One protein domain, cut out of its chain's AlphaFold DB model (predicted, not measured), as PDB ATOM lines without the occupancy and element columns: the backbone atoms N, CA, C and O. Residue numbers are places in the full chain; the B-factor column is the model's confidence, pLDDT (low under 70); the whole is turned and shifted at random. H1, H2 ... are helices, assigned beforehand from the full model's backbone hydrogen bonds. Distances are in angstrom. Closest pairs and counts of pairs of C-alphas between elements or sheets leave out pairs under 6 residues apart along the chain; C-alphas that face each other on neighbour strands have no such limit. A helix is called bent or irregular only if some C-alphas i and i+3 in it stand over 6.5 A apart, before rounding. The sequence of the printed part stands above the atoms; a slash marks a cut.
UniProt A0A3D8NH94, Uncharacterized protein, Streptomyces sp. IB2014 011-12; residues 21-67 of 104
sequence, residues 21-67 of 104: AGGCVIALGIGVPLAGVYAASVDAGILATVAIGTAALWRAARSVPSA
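AT A GLANCE: This is residues 21 to 67 of the 104 residues of an uncharacterized protein of Streptomyces sp. IB2014 011-12 (UniProt A0A3D8NH94). Two helices meet at a tight turn as an open, flat V: H1, bent into arms H1a and H1b, then the longer H2, with the free ends spreading apart. The 47 printed residues, all helix in class with no named strand, are loose, with a radius of gyration of the C-alphas of 13.3 A and spans of 44 by 26 by 8 A.

HOW THE PARTS SIT: Start at H1, residues 21 to 40, one helix by its hydrogen bonds but bent: C-alphas 29 and 32 are 6.6 A apart. Its arms H1a, residues 21 to 29, and H1b, residues 32 to 40, stand at a shallow tilt of 32 degrees, only just short of steep. Past Ser 41, a tight link, find H2, residues 42 to 62. H1b and H2 form a helical hairpin, opposite ways at a tilt of 36 degrees, only just steep. They touch, H2 with residues 44 to 49 alone; the closest C-alphas, of Tyr 38 and Gly 45, are 4.3 A apart. H1a and H2 are apart. In H1a, H1b and H2 every O i to N i+4 pair is within hydrogen-bond range.

IN THESE COORDINATES: Find C-alpha 21 at (153.454, 151.078, 137.487); H1a runs 12.3 A and H1b 12.7 A. H2 runs 30.2 A to C-alpha 62 at (157.680, 129.388, 149.929).

THE WHOLE: Look to Ala 40 and Ala 67 for the C-alphas farthest apart, 44.3 A. The printed part has no cut; residues 66 to 67 are under pLDDT 70.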
ATOM      1  N   ALA A  21     154.493 151.761 138.256       70.56
ATOM      2  CA  ALA A  21     153.454 151.078 137.487       70.56
ATOM      3  C   ALA A  21     152.893 149.872 138.261       70.56
ATOM      4  O   ALA A  21     151.678 149.682 138.315       70.56
ATOM      5  N   GLY A  22     153.760 149.115 138.945       72.19
ATOM      6  CA  GLY A  22     153.345 148.004 139.808       72.19
ATOM      7  C   GLY A  22     152.475 148.453 140.988       72.19
ATOM      8  O   GLY A  22     151.460 147.823 141.287       72.19
ATOM      9  N   GLY A  23     152.815 149.583 141.617       76.62
ATOM     10  CA  GLY A  23     152.041 150.147 142.727       76.62
ATOM     11  C   GLY A  23     150.605 150.520 142.344       76.62
ATOM     12  O   GLY A  23     149.667 150.160 143.056       76.62
ATOM     13  N   CYS A  24     150.413 151.175 141.193       77.19
ATOM     14  CA  CYS A  24     149.080 151.533 140.695       77.19
ATOM     15  C   CYS A  24     148.203 150.302 140.434       77.19
ATOM     16  O   CYS A  24     147.023 150.303 140.783       77.19
ATOM     17  N   VAL A  25     148.774 149.231 139.874       78.94
ATOM     18  CA  VAL A  25     148.038 147.981 139.632       78.94
ATOM     19  C   VAL A  25     147.622 147.320 140.947       78.94
ATOM     20  O   VAL A  25     146.490 146.854 141.057       78.94
ATOM     21  N   ILE A  26     148.478 147.331 141.972       79.81
ATOM     22  CA  ILE A  26     148.126 146.805 143.303       79.81
ATOM     23  C   ILE A  26     147.014 147.647 143.944       79.81
ATOM     24  O   ILE A  26     146.040 147.095 144.466       79.81
ATOM     25  N   ALA A  27     147.127 148.975 143.883       78.25
ATOM     26  CA  ALA A  27     146.131 149.881 144.446       78.25
ATOM     27  C   ALA A  27     144.754 149.701 143.786       78.25
ATOM     28  O   ALA A  27     143.742 149.608 144.484       78.25
ATOM     29  N   LEU A  28     144.711 149.592 142.456       83.00
ATOM     30  CA  LEU A  28     143.463 149.396 141.717       83.00
ATOM     31  C   LEU A  28     142.923 147.964 141.838       83.00
ATOM     32  O   LEU A  28     141.718 147.779 141.985       83.00
ATOM     33  N   GLY A  29     143.794 146.954 141.805       84.44
ATOM     34  CA  GLY A  29     143.399 145.544 141.799       84.44
ATOM     35  C   GLY A  29     142.999 144.997 143.170       84.44
ATOM     36  O   GLY A  29     142.059 144.212 143.259       84.44
ATOM     37  N   ILE A  30     143.687 145.407 144.239       83.56
ATOM     38  CA  ILE A  30     143.445 144.909 145.603       83.56
ATOM     39  C   ILE A  30     142.865 146.011 146.493       83.56
ATOM     40  O   ILE A  30     141.945 145.752 147.265       83.56
ATOM     41  N   GLY A  31     143.359 147.246 146.379       79.12
ATOM     42  CA  GLY A  31     142.954 148.346 147.261       79.12
ATOM     43  C   GLY A  31     141.481 148.736 147.122       79.12
ATOM     44  O   GLY A  31     140.776 148.823 148.126       79.12
ATOM     45  N   VAL A  32     140.991 148.917 145.893       84.56
ATOM     46  CA  VAL A  32     139.584 149.281 145.621       84.56
ATOM     47  C   VAL A  32     138.578 148.254 146.169       84.56
ATOM     48  O   VAL A  32     137.678 148.658 146.911       84.56
ATOM     49  N   PRO A  33     138.690 146.942 145.881       82.19
ATOM     50  CA  PRO A  33     137.756 145.968 146.443       82.19
ATOM     51  C   PRO A  33     137.869 145.870 147.968       82.19
ATOM     52  O   PRO A  33     136.844 145.777 148.643       82.19
ATOM     53  N   LEU A  34     139.080 145.959 148.530       81.62
ATOM     54  CA  LEU A  34     139.284 145.929 149.980       81.62
ATOM     55  C   LEU A  34     138.619 147.129 150.676       81.62
ATOM     56  O   LEU A  34     137.993 146.963 151.724       81.62
ATOM     57  N   ALA A  35     138.679 148.315 150.064       79.44
ATOM     58  CA  ALA A  35     137.959 149.496 150.533       79.44
ATOM     59  C   ALA A  35     136.435 149.283 150.503       79.44
ATOM     60  O   ALA A  35     135.742 149.666 151.444       79.44
ATOM     61  N   GLY A  36     135.916 148.610 149.470       85.75
ATOM     62  CA  GLY A  36     134.508 148.207 149.404       85.75
ATOM     63  C   GLY A  36     134.093 147.282 150.553       85.75
ATOM     64  O   GLY A  36     133.039 147.485 151.155       85.75
ATOM     65  N   VAL A  37     134.940 146.311 150.915       86.06
ATOM     66  CA  VAL A  37     134.689 145.423 152.065       86.06
ATOM     67  C   VAL A  37     134.681 146.215 153.373       86.06
ATOM     68  O   VAL A  37     133.754 146.051 154.161       86.06
ATOM     69  N   TYR A  38     135.648 147.115 153.578       83.94
ATOM     70  CA  TYR A  38     135.697 147.981 154.762       83.94
ATOM     71  C   TYR A  38     134.471 148.887 154.891       83.94
ATOM     72  O   TYR A  38     133.969 149.084 155.996       83.94
ATOM     73  N   ALA A  39     133.978 149.422 153.770       87.94
ATOM     74  CA  ALA A  39     132.782 150.255 153.750       87.94
ATOM     75  C   ALA A  39     131.514 149.467 154.129       87.94
ATOM     76  O   ALA A  39     130.608 150.030 154.739       87.94
ATOM     77  N   ALA A  40     131.450 148.174 153.794       91.69
ATOM     78  CA  ALA A  40     130.338 147.301 154.171       91.69
ATOM     79  C   ALA A  40     130.447 146.792 155.621       91.69
ATOM     80  O   ALA A  40     129.439 146.697 156.321       91.69
ATOM     81  N   SER A  41     131.656 146.443 156.072       91.25
ATOM     82  CA  SER A  41     131.938 145.989 157.434       91.25
ATOM     83  C   SER A  41     133.421 146.143 157.770       91.25
ATOM     84  O   SER A  41     134.295 145.551 157.133       91.25
ATOM     85  N   VAL A  42     133.698 146.894 158.836       90.88
ATOM     86  CA  VAL A  42     135.062 147.126 159.327       90.88
ATOM     87  C   VAL A  42     135.718 145.816 159.770       90.88
ATOM     88  O   VAL A  42     136.856 145.551 159.387       90.88
ATOM     89  N   ASP A  43     134.994 144.961 160.499       91.19
ATOM     90  CA  ASP A  43     135.517 143.668 160.962       91.19
ATOM     91  C   ASP A  43     135.871 142.747 159.788       91.19
ATOM     92  O   ASP A  43     136.941 142.132 159.768       91.19
ATOM     93  N   ALA A  44     135.011 142.691 158.765       86.75
ATOM     94  CA  ALA A  44     135.283 141.910 157.559       86.75
ATOM     95  C   ALA A  44     136.490 142.463 156.783       86.75
ATOM     96  O   ALA A  44     137.302 141.689 156.273       86.75
ATOM     97  N   GLY A  45     136.637 143.791 156.726       86.44
ATOM     98  CA  GLY A  45     137.779 144.454 156.100       86.44
ATOM     99  C   GLY A  45     139.104 144.118 156.786       86.44
ATOM    100  O   GLY A  45     140.081 143.767 156.115       86.44
ATOM    101  N   ILE A  46     139.130 144.148 158.123       90.44
ATOM    102  CA  ILE A  46     140.313 143.771 158.911       90.44
ATOM    103  C   ILE A  46     140.674 142.306 158.641       90.44
ATOM    104  O   ILE A  46     141.826 142.010 158.310       90.44
ATOM    105  N   LEU A  47     139.698 141.394 158.719       93.69
ATOM    106  CA  LEU A  47     139.924 139.967 158.469       93.69
ATOM    107  C   LEU A  47     140.455 139.704 157.057       93.69
ATOM    108  O   LEU A  47     141.411 138.945 156.896       93.69
ATOM    109  N   ALA A  48     139.885 140.358 156.042       89.12
ATOM    110  CA  ALA A  48     140.351 140.239 154.664       89.12
ATOM    111  C   ALA A  48     141.803 140.720 154.514       89.12
ATOM    112  O   ALA A  48     142.619 140.040 153.892       89.12
ATOM    113  N   THR A  49     142.152 141.847 155.136       91.12
ATOM    114  CA  THR A  49     143.514 142.403 155.100       91.12
ATOM    115  C   THR A  49     144.524 141.449 155.733       91.12
ATOM    116  O   THR A  49     145.564 141.159 155.139       91.12
ATOM    117  N   VAL A  50     144.202 140.907 156.913       94.38
ATOM    118  CA  VAL A  50     145.057 139.930 157.602       94.38
ATOM    119  C   VAL A  50     145.200 138.655 156.775       94.38
ATOM    120  O   VAL A  50     146.312 138.145 156.638       94.38
ATOM    121  N   ALA A  51     144.117 138.156 156.176       91.94
ATOM    122  CA  ALA A  51     144.153 136.958 155.343       91.94
ATOM    123  C   ALA A  51     145.034 137.150 154.099       91.94
ATOM    124  O   ALA A  51     145.888 136.306 153.820       91.94
ATOM    125  N   ILE A  52     144.885 138.277 153.394       91.81
ATOM    126  CA  ILE A  52     145.704 138.620 152.220       91.81
ATOM    127  C   ILE A  52     147.176 138.761 152.620       91.81
ATOM    128  O   ILE A  52     148.036 138.154 151.983       91.81
ATOM    129  N   GLY A  53     147.473 139.498 153.695       91.62
ATOM    130  CA  GLY A  53     148.840 139.671 154.191       91.62
ATOM    131  C   GLY A  53     149.488 138.348 154.605       91.62
ATOM    132  O   GLY A  53     150.619 138.059 154.217       91.62
ATOM    133  N   THR A  54     148.748 137.495 155.316       93.75
ATOM    134  CA  THR A  54     149.222 136.164 155.726       93.75
ATOM    135  C   THR A  54     149.488 135.268 154.518       93.75
ATOM    136  O   THR A  54     150.523 134.606 154.455       93.75
ATOM    137  N   ALA A  55     148.593 135.267 153.528       93.06
ATOM    138  CA  ALA A  55     148.767 134.490 152.305       93.06
ATOM    139  C   ALA A  55     149.967 134.979 151.478       93.06
ATOM    140  O   ALA A  55     150.739 134.158 150.978       93.06
ATOM    141  N   ALA A  56     150.148 136.299 151.366       90.50
ATOM    142  CA  ALA A  56     151.292 136.903 150.691       90.50
ATOM    143  C   ALA A  56     152.609 136.529 151.384       90.50
ATOM    144  O   ALA A  56     153.541 136.083 150.718       90.50
ATOM    145  N   LEU A  57     152.662 136.616 152.717       91.88
ATOM    146  CA  LEU A  57     153.830 136.212 153.498       91.88
ATOM    147  C   LEU A  57     154.131 134.719 153.337       91.88
ATOM    148  O   LEU A  57     155.276 134.337 153.115       91.88
ATOM    149  N   TRP A  58     153.109 133.866 153.402       93.06
ATOM    150  CA  TRP A  58     153.269 132.426 153.214       93.06
ATOM    151  C   TRP A  58     153.773 132.078 151.809       93.06
ATOM    152  O   TRP A  58     154.638 131.213 151.651       93.06
ATOM    153  N   ARG A  59     153.273 132.774 150.781       89.69
ATOM    154  CA  ARG A  59     153.782 132.645 149.412       89.69
ATOM    155  C   ARG A  59     155.232 133.097 149.312       89.69
ATOM    156  O   ARG A  59     156.021 132.342 148.757       89.69
ATOM    157  N   ALA A  60     155.575 134.247 149.888       86.25
ATOM    158  CA  ALA A  60     156.939 134.767 149.904       86.25
ATOM    159  C   ALA A  60     157.911 133.797 150.596       86.25
ATOM    160  O   ALA A  60     158.977 133.494 150.066       86.25
ATOM    161  N   ALA A  61     157.504 133.237 151.739       86.12
ATOM    162  CA  ALA A  61     158.280 132.241 152.471       86.12
ATOM    163  C   ALA A  61     158.505 130.955 151.659       86.12
ATOM    164  O   ALA A  61     159.558 130.333 151.766       86.12
ATOM    165  N   ARG A  62     157.541 130.553 150.819       85.94
ATOM    166  CA  ARG A  62     157.680 129.388 149.929       85.94
ATOM    167  C   ARG A  62     158.377 129.682 148.605       85.94
ATOM    168  O   ARG A  62     158.831 128.743 147.962       85.94
ATOM    169  N   SER A  63     158.442 130.939 148.181       80.19
ATOM    170  CA  SER A  63     159.106 131.334 146.938       80.19
ATOM    171  C   SER A  63     160.600 131.600 147.107       80.19
ATOM    172  O   SER A  63     161.240 131.988 146.137       80.19
ATOM    173  N   VAL A  64     161.158 131.419 148.310       74.25
ATOM    174  CA  VAL A  64     162.598 131.555 148.548       74.25
ATOM    175  C   VAL A  64     163.336 130.515 147.694       74.25
ATOM    176  O   VAL A  64     163.149 129.314 147.910       74.25
ATOM    177  N   PRO A  65     164.159 130.933 146.713       71.94
ATOM    178  CA  PRO A  65     164.911 130.001 145.887       71.94
ATOM    179  C   PRO A  65     165.865 129.186 146.759       71.94
ATOM    180  O   PRO A  65     166.478 129.731 147.673       71.94
ATOM    181  N   SER A  66     166.075 127.907 146.435       62.19
ATOM    182  CA  SER A  66     167.048 127.055 147.143       62.19
ATOM    183  C   SER A  66     168.464 127.655 147.171       62.19
ATOM    184  O   SER A  66     169.249 127.320 148.047       62.19
ATOM    185  N   ALA A  67     168.784 128.566 146.245       62.69
ATOM    186  CA  ALA A  67     170.041 129.311 146.216       62.69
ATOM    187  C   ALA A  67     170.202 130.326 147.366       62.69
ATOM    188  O   ALA A  67     171.325 130.684 147.699       62.69
TER     189      ALA A  67